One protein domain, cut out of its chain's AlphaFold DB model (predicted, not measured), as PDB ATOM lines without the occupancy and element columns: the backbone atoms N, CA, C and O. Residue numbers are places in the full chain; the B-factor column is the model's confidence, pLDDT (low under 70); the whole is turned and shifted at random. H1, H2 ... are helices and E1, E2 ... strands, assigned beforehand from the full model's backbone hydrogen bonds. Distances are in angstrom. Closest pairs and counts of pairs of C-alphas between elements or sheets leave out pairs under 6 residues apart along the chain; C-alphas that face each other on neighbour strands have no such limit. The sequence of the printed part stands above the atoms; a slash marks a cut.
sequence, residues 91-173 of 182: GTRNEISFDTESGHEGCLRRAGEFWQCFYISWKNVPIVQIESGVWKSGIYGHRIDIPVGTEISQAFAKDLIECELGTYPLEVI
ATOM      1  N   GLY A  91      39.360  49.328   6.398       91.81
ATOM      2  CA  GLY A  91      40.681  48.794   6.077       91.81
ATOM      3  C   GLY A  91      41.224  49.348   4.765       91.81
ATOM      4  O   GLY A  91      40.484  49.545   3.804       91.81
ATOM      5  N   THR A  92      42.535  49.553   4.689       94.62
ATOM      6  CA  THR A  92      43.223  49.880   3.425       94.62
ATOM      7  C   THR A  92      43.768  48.640   2.714       94.62
ATOM      8  O   THR A  92      44.194  48.727   1.566       94.62
ATOM      9  N   ARG A  93      43.785  47.497   3.404       96.19
ATOM     10  CA  ARG A  93      44.275  46.188   2.954       96.19
ATOM     11  C   ARG A  93      43.557  45.084   3.735       96.19
ATOM     12  O   ARG A  93      42.794  45.394   4.649       96.19
ATOM     13  N   ASN A  94      43.808  43.829   3.373       97.25
ATOM     14  CA  ASN A  94      43.273  42.683   4.099       97.25
ATOM     15  C   ASN A  94      44.150  42.386   5.322       97.25
ATOM     16  O   ASN A  94      45.361  42.198   5.208       97.25
ATOM     17  N   GLU A  95      43.533  42.350   6.494       96.88
ATOM     18  CA  GLU A  95      44.198  42.225   7.786       96.88
ATOM     19  C   GLU A  95      43.465  41.213   8.658       96.88
ATOM     20  O   GLU A  95      42.235  41.139   8.638       96.88
ATOM     21  N   ILE A  96      44.216  40.459   9.453       96.06
ATOM     22  CA  ILE A  96      43.682  39.532  10.445       96.06
ATOM     23  C   ILE A  96      44.359  39.768  11.793       96.06
ATOM     24  O   ILE A  96      45.547  40.076  11.868       96.06
ATOM     25  N   SER A  97      43.594  39.627  12.864       94.62
ATOM     26  CA  SER A  97      44.068  39.650  14.242       94.62
ATOM     27  C   SER A  97      43.469  38.463  14.970       94.62
ATOM     28  O   SER A  97      42.301  38.150  14.756       94.62
ATOM     29  N   PHE A  98      44.251  37.824  15.832       92.00
ATOM     30  CA  PHE A  98      43.811  36.688  16.638       92.00
ATOM     31  C   PHE A  98      43.755  37.092  18.105       92.00
ATOM     32  O   PHE A  98      44.676  37.749  18.588       92.00
ATOM     33  N   ASP A  99      42.705  36.667  18.803       83.31
ATOM     34  CA  ASP A  99      42.606  36.855  20.257       83.31
ATOM     35  C   ASP A  99      43.457  35.819  21.018       83.31
ATOM     36  O   ASP A  99      44.021  36.076  22.079       83.31
ATOM     37  N   THR A 100      43.625  34.630  20.432       78.06
ATOM     38  CA  THR A 100      44.322  33.500  21.057       78.06
ATOM     39  C   THR A 100      45.496  33.002  20.221       78.06
ATOM     40  O   THR A 100      45.536  33.138  18.995       78.06
ATOM     41  N   GLU A 101      46.450  32.341  20.880       82.81
ATOM     42  CA  GLU A 101      47.558  31.654  20.200       82.81
ATOM     43  C   GLU A 101      47.077  30.495  19.315       82.81
ATOM     44  O   GLU A 101      47.747  30.120  18.356       82.81
ATOM     45  N   SER A 102      45.897  29.941  19.602       84.38
ATOM     46  CA  SER A 102      45.331  28.825  18.850       84.38
ATOM     47  C   SER A 102      44.614  29.260  17.568       84.38
ATOM     48  O   SER A 102      44.424  28.435  16.686       84.38
ATOM     49  N   GLY A 103      44.253  30.540  17.404       86.00
ATOM     50  CA  GLY A 103      43.633  31.054  16.172       86.00
ATOM     51  C   GLY A 103      42.142  30.735  16.011       86.00
ATOM     52  O   GLY A 103      41.591  30.884  14.925       86.00
ATOM     53  N   HIS A 104      41.478  30.304  17.084       90.81
ATOM     54  CA  HIS A 104      40.047  29.977  17.079       90.81
ATOM     55  C   HIS A 104      39.132  31.169  16.854       90.81
ATOM     56  O   HIS A 104      37.997  31.011  16.421       90.81
ATOM     57  N   GLU A 105      39.591  32.346  17.231       92.25
ATOM     58  CA  GLU A 105      38.770  33.533  17.310       92.25
ATOM     59  C   GLU A 105      39.628  34.732  16.952       92.25
ATOM     60  O   GLU A 105      40.836  34.768  17.234       92.25
ATOM     61  N   GLY A 106      38.995  35.707  16.324       93.38
ATOM     62  CA  GLY A 106      39.649  36.956  16.043       93.38
ATOM     63  C   GLY A 106      38.819  37.861  15.164       93.38
ATOM     64  O   GLY A 106      37.600  37.727  15.024       93.38
ATOM     65  N   CYS A 107      39.525  38.797  14.549       94.44
ATOM     66  CA  CYS A 107      38.947  39.793  13.676       94.44
ATOM     67  C   CYS A 107      39.622  39.767  12.305       94.44
ATOM     68  O   CYS A 107      40.837  39.618  12.191       94.44
ATOM     69  N   LEU A 108      38.822  39.963  11.268       94.75
ATOM     70  CA  LEU A 108      39.215  40.123   9.877       94.75
ATOM     71  C   LEU A 108      38.783  41.516   9.421       94.75
ATOM     72  O   LEU A 108      37.672  41.955   9.709       94.75
ATOM     73  N   ARG A 109      39.625  42.204   8.661       94.94
ATOM     74  CA  ARG A 109      39.262  43.452   7.988       94.94
ATOM     75  C   ARG A 109      39.714  43.386   6.544       94.94
ATOM     76  O   ARG A 109      40.906  43.280   6.289       94.94
ATOM     77  N   ARG A 110      38.774  43.446   5.600       95.69
ATOM     78  CA  ARG A 110      39.090  43.549   4.167       95.69
ATOM     79  C   ARG A 110      39.322  45.006   3.773       95.69
ATOM     80  O   ARG A 110      38.858  45.931   4.446       95.69
ATOM     81  N   ALA A 111      39.999  45.219   2.648       95.25
ATOM     82  CA  ALA A 111      40.120  46.552   2.066       95.25
ATOM     83  C   ALA A 111      38.729  47.152   1.773       95.25
ATOM     84  O   ALA A 111      37.900  46.532   1.114       95.25
ATOM     85  N   GLY A 112      38.478  48.369   2.261       95.31
ATOM     86  CA  GLY A 112      37.195  49.062   2.132       95.31
ATOM     87  C   GLY A 112      36.113  48.615   3.121       95.31
ATOM     88  O   GLY A 112      35.034  49.200   3.120       95.31
ATOM     89  N   GLU A 113      36.393  47.638   3.988       94.56
ATOM     90  CA  GLU A 113      35.438  47.111   4.966       94.56
ATOM     91  C   GLU A 113      35.840  47.466   6.402       94.56
ATOM     92  O   GLU A 113      36.997  47.774   6.702       94.56
ATOM     93  N   PHE A 114      34.872  47.423   7.317       93.06
ATOM     94  CA  PHE A 114      35.159  47.463   8.751       93.06
ATOM     95  C   PHE A 114      35.707  46.131   9.245       93.06
ATOM     96  O   PHE A 114      35.613  45.111   8.565       93.06
ATOM     97  N   TRP A 115      36.222  46.149  10.473       93.19
ATOM     98  CA  TRP A 115      36.456  44.928  11.226       93.19
ATOM     99  C   TRP A 115      35.186  44.081  11.310       93.19
ATOM    100  O   TRP A 115      34.094  44.584  11.586       93.19
ATOM    101  N   GLN A 116      35.383  42.800  11.057       92.94
ATOM    102  CA  GLN A 116      34.420  41.727  11.163       92.94
ATOM    103  C   GLN A 116      35.014  40.669  12.064       92.94
ATOM    104  O   GLN A 116      36.230  40.486  12.110       92.94
ATOM    105  N   CYS A 117      34.160  39.943  12.750       92.94
ATOM    106  CA  CYS A 117      34.613  38.933  13.684       92.94
ATOM    107  C   CYS A 117      34.572  37.561  13.032       92.94
ATOM    108  O   CYS A 117      33.756  37.312  12.144       92.94
ATOM    109  N   PHE A 118      35.409  36.646  13.492       93.62
ATOM    110  CA  PHE A 118      35.264  35.244  13.143       93.62
ATOM    111  C   PHE A 118      35.453  34.358  14.367       93.62
ATOM    112  O   PHE A 118      36.191  34.689  15.293       93.62
ATOM    113  N   TYR A 119      34.787  33.211  14.338       92.88
ATOM    114  CA  TYR A 119      34.938  32.157  15.328       92.88
ATOM    115  C   TYR A 119      34.934  30.797  14.631       92.88
ATOM    116  O   TYR A 119      34.036  30.500  13.838       92.88
ATOM    117  N   ILE A 120      35.937  29.979  14.939       94.06
ATOM    118  CA  ILE A 120      36.147  28.633  14.417       94.06
ATOM    119  C   ILE A 120      35.735  27.619  15.483       94.06
ATOM    120  O   ILE A 120      36.285  27.578  16.589       94.06
ATOM    121  N   SER A 121      34.776  26.767  15.128       93.75
ATOM    122  CA  SER A 121      34.164  25.793  16.024       93.75
ATOM    123  C   SER A 121      34.273  24.378  15.469       93.75
ATOM    124  O   SER A 121      34.098  24.146  14.275       93.75
ATOM    125  N   TRP A 122      34.542  23.400  16.334       95.25
ATOM    126  CA  TRP A 122      34.469  21.998  15.933       95.25
ATOM    127  C   TRP A 122      33.021  21.524  15.906       95.25
ATOM    128  O   TRP A 122      32.294  21.627  16.901       95.25
ATOM    129  N   LYS A 123      32.618  20.931  14.784       96.12
ATOM    130  CA  LYS A 123      31.310  20.299  14.603       96.12
ATOM    131  C   LYS A 123      31.459  18.964  13.884       96.12
ATOM    132  O   LYS A 123      32.431  18.712  13.175       96.12
ATOM    133  N   ASN A 124      30.456  18.105  14.037       96.31
ATOM    134  CA  ASN A 124      30.337  16.869  13.264       96.31
ATOM    135  C   ASN A 124      29.880  17.186  11.828       96.31
ATOM    136  O   ASN A 124      28.775  16.825  11.427       96.31
ATOM    137  N   VAL A 125      30.718  17.906  11.081       95.31
ATOM    138  CA  VAL A 125      30.509  18.283   9.679       95.31
ATOM    139  C   VAL A 125      31.534  17.562   8.795       95.31
ATOM    140  O   VAL A 125      32.670  17.370   9.225       95.31
ATOM    141  N   PRO A 126      31.159  17.125   7.578       93.69
ATOM    142  CA  PRO A 126      32.071  16.386   6.703       93.69
ATOM    143  C   PRO A 126      33.114  17.287   6.026       93.69
ATOM    144  O   PRO A 126      34.171  16.809   5.628       93.69
ATOM    145  N   ILE A 127      32.801  18.574   5.882       95.12
ATOM    146  CA  ILE A 127      33.632  19.622   5.284       95.12
ATOM    147  C   ILE A 127      33.394  20.931   6.041       95.12
ATOM    148  O   ILE A 127      32.434  21.026   6.809       95.12
ATOM    149  N   VAL A 128      34.248  21.927   5.806       96.12
ATOM    150  CA  VAL A 128      34.103  23.275   6.369       96.12
ATOM    151  C   VAL A 128      32.755  23.878   5.970       96.12
ATOM    152  O   VAL A 128      32.323  23.764   4.821       96.12
ATOM    153  N   GLN A 129      32.087  24.518   6.926       97.00
ATOM    154  CA  GLN A 129      30.859  25.274   6.702       97.00
ATOM    155  C   GLN A 129      31.009  26.681   7.264       97.00
ATOM    156  O   GLN A 129      31.534  26.861   8.361       97.00
ATOM    157  N   ILE A 130      30.519  27.678   6.526       96.12
ATOM    158  CA  ILE A 130      30.566  29.077   6.949       96.12
ATOM    159  C   ILE A 130      29.155  29.636   7.017       96.12
ATOM    160  O   ILE A 130      28.409  29.616   6.038       96.12
ATOM    161  N   GLU A 131      28.820  30.190   8.172       95.25
ATOM    162  CA  GLU A 131      27.629  31.000   8.377       95.25
ATOM    163  C   GLU A 131      28.068  32.438   8.642       95.25
ATOM    164  O   GLU A 131      28.934  32.685   9.480       95.25
ATOM    165  N   SER A 132      27.494  33.397   7.917       94.88
ATOM    166  CA  SER A 132      27.831  34.812   8.084       94.88
ATOM    167  C   SER A 132      26.592  35.624   8.417       94.88
ATOM    168  O   SER A 132      25.513  35.358   7.887       94.88
ATOM    169  N   GLY A 133      26.734  36.626   9.278       92.25
ATOM    170  CA  GLY A 133      25.602  37.441   9.696       92.25
ATOM    171  C   GLY A 133      25.991  38.586  10.614       92.25
ATOM    172  O   GLY A 133      27.137  38.709  11.035       92.25
ATOM    173  N   VAL A 134      25.009  39.433  10.917       88.12
ATOM    174  CA  VAL A 134      25.162  40.537  11.868       88.12
ATOM    175  C   VAL A 134      24.795  40.045  13.262       88.12
ATOM    176  O   VAL A 134      23.710  39.501  13.473       88.12
ATOM    177  N   TRP A 135      25.703  40.214  14.212       79.88
ATOM    178  CA  TRP A 135      25.509  39.826  15.604       79.88
ATOM    179  C   TRP A 135      24.728  40.885  16.379       79.88
ATOM    180  O   TRP A 135      24.451  41.974  15.878       79.88
ATOM    181  N   LYS A 136      24.368  40.575  17.630       72.38
ATOM    182  CA  LYS A 136      23.602  41.491  18.494       72.38
ATOM    183  C   LYS A 136      24.302  42.836  18.719       72.38
ATOM    184  O   LYS A 136      23.618  43.844  18.853       72.38
ATOM    185  N   SER A 137      25.634  42.857  18.686       69.94
ATOM    186  CA  SER A 137      26.465  44.068  18.740       69.94
ATOM    187  C   SER A 137      26.365  44.954  17.487       69.94
ATOM    188  O   SER A 137      26.914  46.053  17.454       69.94
ATOM    189  N   GLY A 138      25.688  44.491  16.430       76.31
ATOM    190  CA  GLY A 138      25.608  45.170  15.136       76.31
ATOM    191  C   GLY A 138      26.821  44.926  14.235       76.31
ATOM    192  O   GLY A 138      26.876  45.470  13.131       76.31
ATOM    193  N   ILE A 139      27.779  44.106  14.669       82.56
ATOM    194  CA  ILE A 139      28.950  43.744  13.869       82.56
ATOM    195  C   ILE A 139      28.669  42.519  13.017       82.56
ATOM    196  O   ILE A 139      28.061  41.550  13.462       82.56
ATOM    197  N   TYR A 140      29.126  42.579  11.773       90.38
ATOM    198  CA  TYR A 140      29.115  41.438  10.878       90.38
ATOM    199  C   TYR A 140      30.245  40.468  11.232       90.38
ATOM    200  O   TYR A 140      31.381  40.891  11.449       90.38
ATOM    201  N   GLY A 141      29.955  39.173  11.250       92.44
ATOM    202  CA  GLY A 141      30.956  38.152  11.517       92.44
ATOM    203  C   GLY A 141      30.671  36.813  10.850       92.44
ATOM    204  O   GLY A 141      29.627  36.610  10.224       92.44
ATOM    205  N   HIS A 142      31.631  35.904  11.005       94.75
ATOM    206  CA  HIS A 142      31.681  34.584  10.386       94.75
ATOM    207  C   HIS A 142      31.799  33.489  11.456       94.75
ATOM    208  O   HIS A 142      32.775  33.444  12.204       94.75
ATOM    209  N   ARG A 143      30.838  32.564  11.511       94.88
ATOM    210  CA  ARG A 143      31.010  31.286  12.211       94.88
ATOM    211  C   ARG A 143      31.530  30.262  11.214       94.88
ATOM    212  O   ARG A 143      30.902  30.046  10.180       94.88
ATOM    213  N   ILE A 144      32.656  29.640  11.536       96.06
ATOM    214  CA  ILE A 144      33.331  28.667  10.685       96.06
ATOM    215  C   ILE A 144      33.328  27.327  11.416       96.06
ATOM    216  O   ILE A 144      34.061  27.119  12.379       96.06
ATOM    217  N   ASP A 145      32.469  26.419  10.977       97.06
ATOM    218  CA  ASP A 145      32.342  25.086  11.550       97.06
ATOM    219  C   ASP A 145      33.272  24.123  10.792       97.06
ATOM    220  O   ASP A 145      33.174  23.987   9.571       97.06
ATOM    221  N   ILE A 146      34.184  23.457  11.507       97.00
ATOM    222  CA  ILE A 146      35.177  22.535  10.932       97.00
ATOM    223  C   ILE A 146      35.013  21.105  11.475       97.00
ATOM    224  O   ILE A 146      34.487  20.932  12.582       97.00
ATOM    225  N   PRO A 147      35.488  20.070  10.753       97.12
ATOM    226  CA  PRO A 147      35.420  18.689  11.225       97.12
ATOM    227  C   PRO A 147      36.136  18.479  12.567       97.12
ATOM    228  O   PRO A 147      37.240  18.989  12.793       97.12
ATOM    229  N   VAL A 148      35.530  17.684  13.454       96.31
ATOM    230  CA  VAL A 148      36.143  17.276  14.730       96.31
ATOM    231  C   VAL A 148      37.504  16.618  14.490       96.31
ATOM    232  O   VAL A 148      37.657  15.793  13.594       96.31
ATOM    233  N   GLY A 149      38.485  16.966  15.326       93.62
ATOM    234  CA  GLY A 149      39.849  16.436  15.243       93.62
ATOM    235  C   GLY A 149      40.781  17.240  14.337       93.62
ATOM    236  O   GLY A 149      41.969  16.940  14.293       93.62
ATOM    237  N   THR A 150      40.277  18.275  13.657       94.81
ATOM    238  CA  THR A 150      41.126  19.231  12.936       94.81
ATOM    239  C   THR A 150      41.935  20.058  13.933       94.81
ATOM    240  O   THR A 150      41.361  20.671  14.836       94.81
ATOM    241  N   GLU A 151      43.256  20.081  13.772       94.44
ATOM    242  CA  GLU A 151      44.144  20.939  14.554       94.44
ATOM    243  C   GLU A 151      43.994  22.394  14.100       94.44
ATOM    244  O   GLU A 151      44.141  22.700  12.917       94.44
ATOM    245  N   ILE A 152      43.695  23.290  15.042       92.81
ATOM    246  CA  ILE A 152      43.573  24.723  14.770       92.81
ATOM    247  C   ILE A 152      44.829  25.411  15.304       92.81
ATOM    248  O   ILE A 152      45.174  25.309  16.480       92.81
ATOM    249  N   SER A 153      45.503  26.110  14.398       94.31
ATOM    250  CA  SER A 153      46.593  27.040  14.673       94.31
ATOM    251  C   SER A 153      46.295  28.370  13.981       94.31
ATOM    252  O   SER A 153      45.462  28.423  13.075       94.31
ATOM    253  N   GLN A 154      47.011  29.442  14.329       94.50
ATOM    254  CA  GLN A 154      46.892  30.718  13.608       94.50
ATOM    255  C   GLN A 154      47.196  30.583  12.110       94.50
ATOM    256  O   GLN A 154      46.527  31.211  11.294       94.50
ATOM    257  N   ALA A 155      48.170  29.743  11.740       95.19
ATOM    258  CA  ALA A 155      48.487  29.472  10.339       95.19
ATOM    259  C   ALA A 155      47.305  28.798   9.628       95.19
ATOM    260  O   ALA A 155      46.856  29.286   8.595       95.19
ATOM    261  N   PHE A 156      46.735  27.752  10.236       95.06
ATOM    262  CA  PHE A 156      45.546  27.085   9.704       95.06
ATOM    263  C   PHE A 156      44.359  28.045   9.576       95.06
ATOM    264  O   PHE A 156      43.720  28.092   8.531       95.06
ATOM    265  N   ALA A 157      44.070  28.830  10.616       94.94
ATOM    266  CA  ALA A 157      42.960  29.776  10.616       94.94
ATOM    267  C   ALA A 157      43.130  30.857   9.538       94.94
ATOM    268  O   ALA A 157      42.177  31.176   8.828       94.94
ATOM    269  N   LYS A 158      44.349  31.386   9.378       95.88
ATOM    270  CA  LYS A 158      44.677  32.330   8.308       95.88
ATOM    271  C   LYS A 158      44.441  31.704   6.934       95.88
ATOM    272  O   LYS A 158      43.725  32.299   6.132       95.88
ATOM    273  N   ASP A 159      45.003  30.526   6.676       95.75
ATOM    274  CA  ASP A 159      44.883  29.853   5.377       95.75
ATOM    275  C   ASP A 159      43.420  29.510   5.060       95.75
ATOM    276  O   ASP A 159      42.951  29.727   3.940       95.75
ATOM    277  N   LEU A 160      42.674  29.043   6.065       95.19
ATOM    278  CA  LEU A 160      41.242  28.770   5.979       95.19
ATOM    279  C   LEU A 160      40.459  30.019   5.564       95.19
ATOM    280  O   LEU A 160      39.645  29.965   4.647       95.19
ATOM    281  N   ILE A 161      40.725  31.156   6.208       95.50
ATOM    282  CA  ILE A 161      40.058  32.426   5.907       95.50
ATOM    283  C   ILE A 161      40.462  32.956   4.522       95.50
ATOM    284  O   ILE A 161      39.608  33.454   3.782       95.50
ATOM    285  N   GLU A 162      41.732  32.843   4.131       95.75
ATOM    286  CA  GLU A 162      42.178  33.241   2.791       95.75
ATOM    287  C   GLU A 162      41.468  32.430   1.703       95.75
ATOM    288  O   GLU A 162      41.003  33.020   0.724       95.75
ATOM    289  N   CYS A 163      41.342  31.114   1.896       94.38
ATOM    290  CA  CYS A 163      40.712  30.207   0.939       94.38
ATOM    291  C   CYS A 163      39.193  30.390   0.887       94.38
ATOM    292  O   CYS A 163      38.637  30.657  -0.177       94.38
ATOM    293  N   GLU A 164      38.522  30.269   2.030       94.38
ATOM    294  CA  GLU A 164      37.062  30.188   2.073       94.38
ATOM    295  C   GLU A 164      36.387  31.558   1.936       94.38
ATOM    296  O   GLU A 164      35.269  31.654   1.430       94.38
ATOM    297  N   LEU A 165      37.058  32.637   2.359       91.94
ATOM    298  CA  LEU A 165      36.529  34.000   2.256       91.94
ATOM    299  C   LEU A 165      37.179  34.825   1.136       91.94
ATOM    300  O   LEU A 165      36.831  35.996   0.977       91.94
ATOM    301  N   GLY A 166      38.113  34.247   0.370       91.81
ATOM    302  CA  GLY A 166      38.761  34.909  -0.767       91.81
ATOM    303  C   GLY A 166      39.556  36.158  -0.374       91.81
ATOM    304  O   GLY A 166      39.525  37.162  -1.083       91.81
ATOM    305  N   THR A 167      40.233  36.131   0.778       90.62
ATOM    306  CA  THR A 167      40.828  37.326   1.415       90.62
ATOM    307  C   THR A 167      42.342  37.449   1.275       90.62
ATOM    308  O   THR A 167      43.002  38.101   2.076       90.62
ATOM    309  N   TYR A 168      42.924  36.890   0.223       93.25
ATOM    310  CA  TYR A 168      44.371  36.915   0.024       93.25
ATOM    311  C   TYR A 168      44.904  38.266  -0.519       93.25
ATOM    312  O   TYR A 168      44.263  38.862  -1.391       93.25
ATOM    313  N   PRO A 169      46.101  38.732  -0.099       95.19
ATOM    314  CA  PRO A 169      46.898  38.237   1.028       95.19
ATOM    315  C   PRO A 169      46.426  38.833   2.360       95.19
ATOM    316  O   PRO A 169      46.174  40.035   2.431       95.19
ATOM    317  N   LEU A 170      46.367  38.020   3.418       95.88
ATOM    318  CA  LEU A 170      46.114  38.487   4.782       95.88
ATOM    319  C   LEU A 170      47.403  38.826   5.526       95.88
ATOM    320  O   LEU A 170      48.301  37.992   5.670       95.88
ATOM    321  N   GLU A 171      47.453  40.037   6.078       96.06
ATOM    322  CA  GLU A 171      48.501  40.463   7.005       96.06
ATOM    323  C   GLU A 171      48.048  40.257   8.452       96.06
ATOM    324  O   GLU A 171      46.999  40.759   8.859       96.06
ATOM    325  N   VAL A 172      48.845  39.532   9.239       94.75
ATOM    326  CA  VAL A 172      48.593  39.384  10.677       94.75
ATOM    327  C   VAL A 172      49.051  40.656  11.384       94.75
ATOM    328  O   VAL A 172      50.230  41.008  11.322       94.75
ATOM    329  N   ILE A 173      48.132  41.342  12.059       93.06
ATOM    330  CA  ILE A 173      48.401  42.584  12.791       93.06
ATOM    331  C   ILE A 173      47.826  42.529  14.206       93.06
ATOM    332  O   ILE A 173      46.985  41.694  14.527       93.06
TER     333      ILE A 173
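This is residues 91 to 173 of the 182 residues of an uncharacterized protein of Hahella sp. CCB-MM4 (UniProt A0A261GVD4). One strongly twisted sheet of five strands has a single helix, H1, packed slantwise over one face, and no named helix covers the other face. The last printed residues run back beside edge strand E1, where residues 171 to 172 pair with it in parallel. The printed part has 83 residues, with five named strands and then one named helix along the chain, E1 E2 E3 E4 E5 H1; the sheet order is E1 E2 E3 E5 E4, mixed, and the class is mixed, helices and strands. The whole is compact, with a radius of gyration of the C-alphas of 12.1 A and spans of 36 by 27 by 22 A.

In the sheet, E3, residues 115 to 123, and E5, residues 140 to 147, are parallel inner strands at 23 degrees, with N 119 and O 142 2.9 A apart, within hydrogen-bond range. E4, residues 129 to 134, is an edge strand and forms a hairpin with E5, antiparallel at 161 degrees, with N 143 and O 131 at 2.8 A. On the other side of E3 is E2, residues 105 to 109, antiparallel to it at 143 degrees, with N 108 and O 116 at 2.8 A. E1, residues 95 to 98, is the other edge strand, antiparallel to E2 at 166 degrees, with N 97 and O 107 at 2.8 A. E1, E2 and E3 form a meander, each strand the antiparallel neighbour of the one before. H1, residues 154 to 164, is on the sheet at a height of 8.2 A, making two layers, a helix on one face of a sheet. H1 is only just over E2, with 3 of its 11 C-alphas falling on that strand, and runs slantwise to the strands, at 52 degrees to E2 on the local plane. The closest C-alphas of E1 and H1 are those of Phe 98 and Gln 154, 7.4 A apart. In H1, every O i to N i+4 pair is within hydrogen-bond range. E1 and E4 are apart.

E1 begins at C-alpha 95, (44.198, 42.225, 7.786), and measures 10.4 A; E2 measures 13.6 A. E3, the longest strand by residues, measures 25.4 A, E4 17.1 A and E5 23.6 A. H1 measures 15.2 A and ends at C-alpha 164, (37.062, 30.188, 2.073).

The C-alphas of Thr 92 and Asn 124 are the two farthest apart, at 36.8 A. The printed part has no cut, and no link between named elements is long. The mean pLDDT of the printed part is 92.6, and residue 137 is under 70.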